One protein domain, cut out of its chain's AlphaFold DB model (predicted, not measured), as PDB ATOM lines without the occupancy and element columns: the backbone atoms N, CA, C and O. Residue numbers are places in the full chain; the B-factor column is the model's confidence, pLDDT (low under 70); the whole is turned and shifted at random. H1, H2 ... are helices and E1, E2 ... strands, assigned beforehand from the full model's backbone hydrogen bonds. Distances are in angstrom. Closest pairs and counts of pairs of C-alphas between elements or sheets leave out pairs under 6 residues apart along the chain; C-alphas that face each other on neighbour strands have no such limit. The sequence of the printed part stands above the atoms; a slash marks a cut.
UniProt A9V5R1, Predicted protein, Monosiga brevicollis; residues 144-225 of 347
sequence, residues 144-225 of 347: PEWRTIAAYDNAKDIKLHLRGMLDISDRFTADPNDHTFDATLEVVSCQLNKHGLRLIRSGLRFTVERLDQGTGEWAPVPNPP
ATOM      1  N   PRO A 144     105.551   5.536  94.339       77.12
ATOM      2  CA  PRO A 144     104.192   5.384  94.864       77.12
ATOM      3  C   PRO A 144     103.952   6.182  96.155       77.12
ATOM      4  O   PRO A 144     102.807   6.498  96.479       77.12
ATOM      5  N   GLU A 145     105.013   6.567  96.856       81.50
ATOM      6  CA  GLU A 145     105.019   7.403  98.049       81.50
ATOM      7  C   GLU A 145     104.297   8.738  97.829       81.50
ATOM      8  O   GLU A 145     103.656   9.227  98.756       81.50
ATOM      9  N   TRP A 146     104.292   9.300  96.614       85.38
ATOM     10  CA  TRP A 146     103.512  10.508  96.314       85.38
ATOM     11  C   TRP A 146     102.003  10.285  96.479       85.38
ATOM     12  O   TRP A 146     101.299  11.164  96.983       85.38
ATOM     13  N   ARG A 147     101.508   9.082  96.155       86.38
ATOM     14  CA  ARG A 147     100.116   8.687  96.422       86.38
ATOM     15  C   ARG A 147      99.869   8.523  97.918       86.38
ATOM     16  O   ARG A 147      98.821   8.935  98.402       86.38
ATOM     17  N   THR A 148     100.830   7.963  98.654       87.62
ATOM     18  CA  THR A 148     100.752   7.855 100.120       87.62
ATOM     19  C   THR A 148     100.699   9.232 100.772       87.62
ATOM     20  O   THR A 148      99.851   9.468 101.628       87.62
ATOM     21  N   ILE A 149     101.540  10.166 100.324       88.75
ATOM     22  CA  ILE A 149     101.537  11.554 100.794       88.75
ATOM     23  C   ILE A 149     100.184  12.204 100.498       88.75
ATOM     24  O   ILE A 149      99.594  12.836 101.373       88.75
ATOM     25  N   ALA A 150      99.663  12.001  99.289       90.00
ATOM     26  CA  ALA A 150      98.360  12.516  98.894       90.00
ATOM     27  C   ALA A 150      97.192  11.917  99.683       90.00
ATOM     28  O   ALA A 150      96.171  12.586  99.825       90.00
ATOM     29  N   ALA A 151      97.338  10.711 100.232       92.00
ATOM     30  CA  ALA A 151      96.312  10.059 101.036       92.00
ATOM     31  C   ALA A 151      96.197  10.614 102.469       92.00
ATOM     32  O   ALA A 151      95.180  10.373 103.117       92.00
ATOM     33  N   TYR A 152      97.187  11.361 102.977       93.00
ATOM     34  CA  TYR A 152      97.088  11.965 104.311       93.00
ATOM     35  C   TYR A 152      96.027  13.065 104.357       93.00
ATOM     36  O   TYR A 152      96.056  14.021 103.588       93.00
ATOM     37  N   ASP A 153      95.114  12.980 105.311       92.44
ATOM     38  CA  ASP A 153      94.026  13.940 105.514       92.44
ATOM     39  C   ASP A 153      94.464  15.245 106.194       92.44
ATOM     40  O   ASP A 153      93.764  16.255 106.117       92.44
ATOM     41  N   ASN A 154      95.629  15.243 106.842       93.12
ATOM     42  CA  ASN A 154      96.082  16.344 107.673       93.12
ATOM     43  C   ASN A 154      97.390  16.963 107.167       93.12
ATOM     44  O   ASN A 154      98.335  16.289 106.750       93.12
ATOM     45  N   ALA A 155      97.472  18.290 107.261       91.75
ATOM     46  CA  ALA A 155      98.595  19.050 106.725       91.75
ATOM     47  C   ALA A 155      99.915  18.732 107.433       91.75
ATOM     48  O   ALA A 155     100.979  18.909 106.845       91.75
ATOM     49  N   LYS A 156      99.870  18.289 108.694       90.06
ATOM     50  CA  LYS A 156     101.069  18.008 109.486       90.06
ATOM     51  C   LYS A 156     101.818  16.795 108.942       90.06
ATOM     52  O   LYS A 156     103.033  16.880 108.790       90.06
ATOM     53  N   ASP A 157     101.113  15.717 108.625       89.94
ATOM     54  CA  ASP A 157     101.730  14.485 108.133       89.94
ATOM     55  C   ASP A 157     102.241  14.645 106.698       89.94
ATOM     56  O   ASP A 157     103.360  14.216 106.405       89.94
ATOM     57  N   ILE A 158     101.496  15.365 105.846       90.44
ATOM     58  CA  ILE A 158     101.971  15.770 104.512       90.44
ATOM     59  C   ILE A 158     103.266  16.574 104.649       90.44
ATOM     60  O   ILE A 158     104.280  16.247 104.038       90.44
ATOM     61  N   LYS A 159     103.265  17.608 105.501       88.50
ATOM     62  CA  LYS A 159     104.435  18.462 105.738       88.50
ATOM     63  C   LYS A 159     105.624  17.691 106.296       88.50
ATOM     64  O   LYS A 159     106.753  17.994 105.924       88.50
ATOM     65  N   LEU A 160     105.393  16.715 107.169       87.19
ATOM     66  CA  LEU A 160     106.451  15.889 107.744       87.19
ATOM     67  C   LEU A 160     107.135  15.022 106.678       87.19
ATOM     68  O   LEU A 160     108.361  14.936 106.669       87.19
ATOM     69  N   HIS A 161     106.363  14.441 105.757       85.69
ATOM     70  CA  HIS A 161     106.915  13.673 104.639       85.69
ATOM     71  C   HIS A 161     107.631  14.574 103.636       85.69
ATOM     72  O   HIS A 161     108.778  14.306 103.282       85.69
ATOM     73  N   LEU A 162     107.009  15.694 103.254       85.31
ATOM     74  CA  LEU A 162     107.633  16.679 102.370       85.31
ATOM     75  C   LEU A 162     108.934  17.222 102.954       85.31
ATOM     76  O   LEU A 162     109.885  17.433 102.217       85.31
ATOM     77  N   ARG A 163     109.019  17.391 104.276       83.25
ATOM     78  CA  ARG A 163     110.261  17.755 104.957       83.25
ATOM     79  C   ARG A 163     111.363  16.718 104.762       83.25
ATOM     80  O   ARG A 163     112.501  17.112 104.546       83.25
ATOM     81  N   GLY A 164     111.044  15.429 104.851       76.12
ATOM     82  CA  GLY A 164     112.017  14.371 104.574       76.12
ATOM     83  C   GLY A 164     112.508  14.409 103.126       76.12
ATOM     84  O   GLY A 164     113.693  14.235 102.879       76.12
ATOM     85  N   MET A 165     111.607  14.699 102.185       72.25
ATOM     86  CA  MET A 165     111.924  14.723 100.754       72.25
ATOM     87  C   MET A 165     112.661  15.986 100.302       72.25
ATOM     88  O   MET A 165     113.507  15.917  99.420       72.25
ATOM     89  N   LEU A 166     112.320  17.135 100.881       71.75
ATOM     90  CA  LEU A 166     112.827  18.450 100.488       71.75
ATOM     91  C   LEU A 166     113.951  18.963 101.411       71.75
ATOM     92  O   LEU A 166     114.448  20.062 101.200       71.75
ATOM     93  N   ASP A 167     114.295  18.218 102.471       66.19
ATOM     94  CA  ASP A 167     115.208  18.624 103.561       66.19
ATOM     95  C   ASP A 167     114.881  20.012 104.161       66.19
ATOM     96  O   ASP A 167     115.748  20.769 104.601       66.19
ATOM     97  N   ILE A 168     113.597  20.379 104.197       64.00
ATOM     98  CA  ILE A 168     113.161  21.692 104.693       64.00
ATOM     99  C   ILE A 168     113.074  21.658 106.220       64.00
ATOM    100  O   ILE A 168     112.432  20.789 106.809       64.00
ATOM    101  N   SER A 169     113.686  22.625 106.907       57.91
ATOM    102  CA  SER A 169     113.585  22.724 108.372       57.91
ATOM    103  C   SER A 169     112.129  22.882 108.858       57.91
ATOM    104  O   SER A 169     111.254  23.309 108.107       57.91
ATOM    105  N   ASP A 170     111.876  22.627 110.153       51.62
ATOM    106  CA  ASP A 170     110.566  22.819 110.820       51.62
ATOM    107  C   ASP A 170     109.902  24.176 110.548       51.62
ATOM    108  O   ASP A 170     108.698  24.341 110.745       51.62
ATOM    109  N   ARG A 171     110.688  25.175 110.134       48.69
ATOM    110  CA  ARG A 171     110.214  26.536 109.916       48.69
ATOM    111  C   ARG A 171     109.803  26.835 108.483       48.69
ATOM    112  O   ARG A 171     109.297  27.929 108.271       48.69
ATOM    113  N   PHE A 172     109.973  25.918 107.528       54.62
ATOM    114  CA  PHE A 172     109.690  26.179 106.109       54.62
ATOM    115  C   PHE A 172     110.402  27.412 105.529       54.62
ATOM    116  O   PHE A 172     110.082  27.872 104.439       54.62
ATOM    117  N   THR A 173     111.398  27.932 106.241       52.62
ATOM    118  CA  THR A 173     112.178  29.079 105.811       52.62
ATOM    119  C   THR A 173     113.194  28.588 104.797       52.62
ATOM    120  O   THR A 173     114.219  28.026 105.184       52.62
ATOM    121  N   ALA A 174     112.875  28.759 103.517       56.41
ATOM    122  CA  ALA A 174     113.870  28.719 102.457       56.41
ATOM    123  C   ALA A 174     114.907  29.820 102.713       56.41
ATOM    124  O   ALA A 174     114.542  30.915 103.157       56.41
ATOM    125  N   ASP A 175     116.181  29.536 102.458       62.53
ATOM    126  CA  ASP A 175     117.156  30.610 102.305       62.53
ATOM    127  C   ASP A 175     116.711  31.441 101.089       62.53
ATOM    128  O   ASP A 175     116.531  30.871 100.010       62.53
ATOM    129  N   PRO A 176     116.468  32.756 101.233       64.19
ATOM    130  CA  PRO A 176     116.014  33.587 100.124       64.19
ATOM    131  C   PRO A 176     116.986  33.614  98.933       64.19
ATOM    132  O   PRO A 176     116.567  34.015  97.853       64.19
ATOM    133  N   ASN A 177     118.243  33.185  99.101       72.06
ATOM    134  CA  ASN A 177     119.241  33.144  98.029       72.06
ATOM    135  C   ASN A 177     119.431  31.748  97.405       72.06
ATOM    136  O   ASN A 177     120.230  31.590  96.474       72.06
ATOM    137  N   ASP A 178     118.730  30.724  97.897       71.38
ATOM    138  CA  ASP A 178     118.867  29.365  97.384       71.38
ATOM    139  C   ASP A 178     117.944  29.131  96.180       71.38
ATOM    140  O   ASP A 178     116.825  28.643  96.289       71.38
ATOM    141  N   HIS A 179     118.445  29.450  94.992       70.25
ATOM    142  CA  HIS A 179     117.788  29.198  93.706       70.25
ATOM    143  C   HIS A 179     117.513  27.705  93.447       70.25
ATOM    144  O   HIS A 179     116.643  27.367  92.644       70.25
ATOM    145  N   THR A 180     118.210  26.786  94.132       68.38
ATOM    146  CA  THR A 180     117.919  25.348  94.008       68.38
ATOM    147  C   THR A 180     116.638  24.961  94.737       68.38
ATOM    148  O   THR A 180     115.959  24.012  94.334       68.38
ATOM    149  N   PHE A 181     116.262  25.732  95.759       74.62
ATOM    150  CA  PHE A 181     115.016  25.541  96.480       74.62
ATOM    151  C   PHE A 181     113.805  25.768  95.570       74.62
ATOM    152  O   PHE A 181     112.915  24.921  95.533       74.62
ATOM    153  N   ASP A 182     113.788  26.859  94.798       79.06
ATOM    154  CA  ASP A 182     112.661  27.189  93.916       79.06
ATOM    155  C   ASP A 182     112.483  26.137  92.811       79.06
ATOM    156  O   ASP A 182     111.378  25.631  92.617       79.06
ATOM    157  N   ALA A 183     113.577  25.694  92.181       76.88
ATOM    158  CA  ALA A 183     113.536  24.613  91.193       76.88
ATOM    159  C   ALA A 183     113.030  23.288  91.797       76.88
ATOM    160  O   ALA A 183     112.244  22.564  91.184       76.88
ATOM    161  N   THR A 184     113.446  22.962  93.024       78.44
ATOM    162  CA  THR A 184     112.965  21.760  93.724       78.44
ATOM    163  C   THR A 184     111.479  21.884  94.066       78.44
ATOM    164  O   THR A 184     110.713  20.931  93.903       78.44
ATOM    165  N   LEU A 185     111.049  23.070  94.498       83.25
ATOM    166  CA  LEU A 185     109.662  23.362  94.831       83.25
ATOM    167  C   LEU A 185     108.751  23.254  93.604       83.25
ATOM    168  O   LEU A 185     107.662  22.696  93.728       83.25
ATOM    169  N   GLU A 186     109.174  23.730  92.432       84.94
ATOM    170  CA  GLU A 186     108.420  23.577  91.181       84.94
ATOM    171  C   GLU A 186     108.199  22.104  90.834       84.94
ATOM    172  O   GLU A 186     107.079  21.682  90.534       84.94
ATOM    173  N   VAL A 187     109.251  21.291  90.949       83.44
ATOM    174  CA  VAL A 187     109.187  19.852  90.671       83.44
ATOM    175  C   VAL A 187     108.228  19.146  91.619       83.44
ATOM    176  O   VAL A 187     107.388  18.358  91.179       83.44
ATOM    177  N   VAL A 188     108.325  19.437  92.916       86.00
ATOM    178  CA  VAL A 188     107.432  18.847  93.915       86.00
ATOM    179  C   VAL A 188     106.004  19.347  93.753       86.00
ATOM    180  O   VAL A 188     105.075  18.549  93.835       86.00
ATOM    181  N   SER A 189     105.808  20.628  93.445       90.06
ATOM    182  CA  SER A 189     104.480  21.189  93.182       90.06
ATOM    183  C   SER A 189     103.829  20.527  91.969       90.06
ATOM    184  O   SER A 189     102.658  20.168  92.028       90.06
ATOM    185  N   CYS A 190     104.593  20.270  90.903       89.00
ATOM    186  CA  CYS A 190     104.119  19.533  89.734       89.00
ATOM    187  C   CYS A 190     103.656  18.110  90.095       89.00
ATOM    188  O   CYS A 190     102.592  17.686  89.646       89.00
ATOM    189  N   GLN A 191     104.399  17.380  90.937       89.12
ATOM    190  CA  GLN A 191     103.974  16.037  91.358       89.12
ATOM    191  C   GLN A 191     102.774  16.061  92.296       89.12
ATOM    192  O   GLN A 191     101.841  15.284  92.110       89.12
ATOM    193  N   LEU A 192     102.752  16.972  93.267       91.88
ATOM    194  CA  LEU A 192     101.609  17.130  94.159       91.88
ATOM    195  C   LEU A 192     100.336  17.451  93.367       91.88
ATOM    196  O   LEU A 192      99.299  16.839  93.635       91.88
ATOM    197  N   ASN A 193     100.422  18.312  92.345       94.25
ATOM    198  CA  ASN A 193      99.272  18.702  91.524       94.25
ATOM    199  C   ASN A 193      98.618  17.496  90.836       94.25
ATOM    200  O   ASN A 193      97.393  17.401  90.807       94.25
ATOM    201  N   LYS A 194      99.412  16.523  90.362       94.19
ATOM    202  CA  LYS A 194      98.896  15.269  89.774       94.19
ATOM    203  C   LYS A 194      98.092  14.425  90.762       94.19
ATOM    204  O   LYS A 194      97.307  13.576  90.350       94.19
ATOM    205  N   HIS A 195      98.291  14.649  92.055       94.25
ATOM    206  CA  HIS A 195      97.597  13.959  93.135       94.25
ATOM    207  C   HIS A 195      96.579  14.849  93.863       94.25
ATOM    208  O   HIS A 195      96.150  14.514  94.967       94.25
ATOM    209  N   GLY A 196      96.183  15.976  93.260       96.44
ATOM    210  CA  GLY A 196      95.200  16.889  93.843       96.44
ATOM    211  C   GLY A 196      95.707  17.610  95.091       96.44
ATOM    212  O   GLY A 196      94.909  17.972  95.952       96.44
ATOM    213  N   LEU A 197      97.021  17.799  95.217       96.56
ATOM    214  CA  LEU A 197      97.655  18.618  96.246       96.56
ATOM    215  C   LEU A 197      98.409  19.779  95.598       96.56
ATOM    216  O   LEU A 197      98.982  19.621  94.533       96.56
ATOM    217  N   ARG A 198      98.487  20.932  96.256       95.62
ATOM    218  CA  ARG A 198      99.383  22.011  95.826       95.62
ATOM    219  C   ARG A 198     100.036  22.691  97.011       95.62
ATOM    220  O   ARG A 198      99.461  22.763  98.097       95.62
ATOM    221  N   LEU A 199     101.244  23.194  96.794       94.12
ATOM    222  CA  LEU A 199     101.955  24.023  97.760       94.12
ATOM    223  C   LEU A 199     101.758  25.487  97.390       94.12
ATOM    224  O   LEU A 199     102.125  25.909  96.298       94.12
ATOM    225  N   ILE A 200     101.211  26.268  98.314       94.12
ATOM    226  CA  ILE A 200     101.095  27.717  98.170       94.12
ATOM    227  C   ILE A 200     102.164  28.373  99.033       94.12
ATOM    228  O   ILE A 200     102.211  28.190 100.254       94.12
ATOM    229  N   ARG A 201     103.046  29.134  98.384       90.19
ATOM    230  CA  ARG A 201     104.091  29.916  99.045       90.19
ATOM    231  C   ARG A 201     103.518  31.248  99.519       90.19
ATOM    232  O   ARG A 201     102.966  32.010  98.736       90.19
ATOM    233  N   SER A 202     103.719  31.558 100.794       89.19
ATOM    234  CA  SER A 202     103.446  32.870 101.383       89.19
ATOM    235  C   SER A 202     104.702  33.342 102.118       89.19
ATOM    236  O   SER A 202     104.925  33.042 103.295       89.19
ATOM    237  N   GLY A 203     105.594  34.001 101.373       88.19
ATOM    238  CA  GLY A 203     106.929  34.377 101.840       88.19
ATOM    239  C   GLY A 203     107.790  33.154 102.168       88.19
ATOM    240  O   GLY A 203     108.156  32.384 101.279       88.19
ATOM    241  N   LEU A 204     108.099  32.985 103.457       79.38
ATOM    242  CA  LEU A 204     108.877  31.869 104.013       79.38
ATOM    243  C   LEU A 204     107.998  30.750 104.596       79.38
ATOM    244  O   LEU A 204     108.454  29.959 105.416       79.38
ATOM    245  N   ARG A 205     106.702  30.732 104.281       84.25
ATOM    246  CA  ARG A 205     105.768  29.710 104.757       84.25
ATOM    247  C   ARG A 205     105.108  29.025 103.575       84.25
ATOM    248  O   ARG A 205     104.858  29.661 102.554       84.25
ATOM    249  N   PHE A 206     104.754  27.759 103.774       88.44
ATOM    250  CA  PHE A 206     103.938  27.005 102.828       88.44
ATOM    251  C   PHE A 206     102.641  26.535 103.478       88.44
ATOM    252  O   PHE A 206     102.617  26.007 104.605       88.44
ATOM    253  N   THR A 207     101.556  26.706 102.740       92.38
ATOM    254  CA  THR A 207     100.284  26.031 102.977       92.38
ATOM    255  C   THR A 207     100.136  24.912 101.958       92.38
ATOM    256  O   THR A 207     100.556  25.035 100.812       92.38
ATOM    257  N   VAL A 208      99.609  23.778 102.416       95.00
ATOM    258  CA  VAL A 208      99.220  22.685 101.528       95.00
ATOM    259  C   VAL A 208      97.732  22.855 101.300       95.00
ATOM    260  O   VAL A 208      96.975  22.946 102.270       95.00
ATOM    261  N   GLU A 209      97.331  22.901 100.044       97.19
ATOM    262  CA  GLU A 209      95.932  22.877  99.649       97.19
ATOM    263  C   GLU A 209      95.630  21.573  98.924       97.19
ATOM    264  O   GLU A 209      96.513  20.961  98.320       97.19
ATOM    265  N   ARG A 210      94.378  21.145  99.015       97.69
ATOM    266  CA  ARG A 210      93.853  19.950  98.372       97.69
ATOM    267  C   ARG A 210      92.707  20.343  97.460       97.69
ATOM    268  O   ARG A 210      91.878  21.167  97.840       97.69
ATOM    269  N   LEU A 211      92.688  19.750  96.276       97.75
ATOM    270  CA  LEU A 211      91.596  19.887  95.331       97.75
ATOM    271  C   LEU A 211      90.411  19.067  95.842       97.75
ATOM    272  O   LEU A 211      90.513  17.846  95.988       97.75
ATOM    273  N   ASP A 212      89.307  19.739  96.132       96.19
ATOM    274  CA  ASP A 212      88.041  19.085  96.422       96.19
ATOM    275  C   ASP A 212      87.482  18.496  95.119       96.19
ATOM    276  O   ASP A 212      87.300  19.200  94.127       96.19
ATOM    277  N   GLN A 213      87.253  17.181  95.091       94.12
ATOM    278  CA  GLN A 213      86.784  16.490  93.886       94.12
ATOM    279  C   GLN A 213      85.321  16.802  93.544       94.12
ATOM    280  O   GLN A 213      84.917  16.603  92.401       94.12
ATOM    281  N   GLY A 214      84.529  17.258  94.516       96.50
ATOM    282  CA  GLY A 214      83.133  17.628  94.320       96.50
ATOM    283  C   GLY A 214      82.981  19.056  93.807       96.50
ATOM    284  O   GLY A 214      82.203  19.287  92.886       96.50
ATOM    285  N   THR A 215      83.721  20.008  94.381       96.81
ATOM    286  CA  THR A 215      83.601  21.430  94.008       96.81
ATOM    287  C   THR A 215      84.603  21.870  92.943       96.81
ATOM    288  O   THR A 215      84.373  22.870  92.268       96.81
ATOM    289  N   GLY A 216      85.716  21.149  92.777       96.88
ATOM    290  CA  GLY A 216      86.837  21.580  91.940       96.88
ATOM    291  C   GLY A 216      87.622  22.757  92.531       96.88
ATOM    292  O   GLY A 216      88.498  23.308  91.863       96.88
ATOM    293  N   GLU A 217      87.331  23.152  93.772       97.62
ATOM    294  CA  GLU A 217      88.021  24.239  94.457       97.62
ATOM    295  C   GLU A 217      89.193  23.717  95.289       97.62
ATOM    296  O   GLU A 217      89.202  22.596  95.800       97.62
ATOM    297  N   TRP A 218      90.210  24.557  95.441       97.44
ATOM    298  CA  TRP A 218      91.344  24.266  96.305       97.44
ATOM    299  C   TRP A 218      91.054  24.749  97.720       97.44
ATOM    300  O   TRP A 218      90.834  25.940  97.938       97.44
ATOM    301  N   ALA A 219      91.106  23.837  98.685       97.12
ATOM    302  CA  ALA A 219      90.899  24.142 100.093       97.12
ATOM    303  C   ALA A 219      92.169  23.857 100.912       97.12
ATOM    304  O   ALA A 219      92.894  22.899 100.623       97.12
ATOM    305  N   PRO A 220      92.464  24.648 101.958       96.56
ATOM    306  CA  PRO A 220      93.586  24.370 102.845       96.56
ATOM    307  C   PRO A 220      93.398  23.026 103.549       96.56
ATOM    308  O   PRO A 220      92.350  22.759 104.137       96.56
ATOM    309  N   VAL A 221      94.439  22.190 103.541       96.56
ATOM    310  CA  VAL A 221      94.416  20.927 104.285       96.56
ATOM    311  C   VAL A 221      94.401  21.253 105.785       96.56
ATOM    312  O   VAL A 221      95.272  21.999 106.255       96.56
ATOM    313  N   PRO A 222      93.441  20.727 106.566       94.75
ATOM    314  CA  PRO A 222      93.340  21.049 107.979       94.75
ATOM    315  C   PRO A 222      94.572  20.544 108.736       94.75
ATOM    316  O   PRO A 222      95.125  19.476 108.466       94.75
ATOM    317  N   ASN A 223      95.021  21.319 109.723       90.75
ATOM    318  CA  ASN A 223      95.957  20.789 110.710       90.75
ATOM    319  C   ASN A 223      95.189  19.844 111.643       90.75
ATOM    320  O   ASN A 223      94.030  20.130 111.951       90.75
ATOM    321  N   PRO A 224      95.818  18.762 112.137       86.69
ATOM    322  CA  PRO A 224      95.158  17.912 113.115       86.69
ATOM    323  C   PRO A 224      94.769  18.767 114.331       86.69
ATOM    324  O   PRO A 224      95.545  19.665 114.703       86.69
ATOM    325  N   PRO A 225      93.598  18.519 114.951       84.44
ATOM    326  CA  PRO A 225      93.199  19.245 116.144       84.44
ATOM    327  C   PRO A 225      94.335  19.139 117.157       84.44
ATOM    328  O   PRO A 225      94.852  18.049 117.431       84.44
TER     329      PRO A 225
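AT A GLANCE: This is residues 144 to 225 of the 347 residues of the protein "Predicted protein" of Monosiga brevicollis (UniProt A9V5R1). A small three-stranded sheet, E1 E2 E3, has the long helix H3 beside its edge strand E1, and a helical hairpin, H1 and H2, only grazes this sheet, with residues 155 to 159 of H2. The 82 printed residues run H1 H2 H3 E1 E2 E3, a mixed class; the antiparallel sheet, order E1 E2 E3, is a meander, each strand neighbouring the one before. It is compact, radius of gyration of the C-alphas 12.4 A, spanning 39 by 27 by 25 A.

IN THESE COORDINATES: H1, residues 145 to 151, begins at C-alpha 145 (105.019, 7.403, 98.049). H2 is 155 to 166, 15.6 A; H3 179 to 194, 23.8 A; E1 197 to 202, 16.2 A; E2 205 to 211, 19.7 A. E3, 218 to 220, ends at C-alpha 220 (93.586, 24.370, 102.845).

HOW THE PARTS SIT: H1 and H2 touch, closest C-alphas Ile 149 and Ile 158, 5.6 A. H2 only grazes the sheet. H3 stands at the sheet's level, height 1.8 A. N 200 and O 207, 2.9 A, and N 210 and O 219, 2.8 A, are within hydrogen-bond range. Every O i to N i+4 pair is in range in H1 and H2; in H3, 11 of 12.

THE WHOLE: The printed part has no cut. The H2 to H3 link is long; pLDDT is under 70 at residues 167 to 176 and 180.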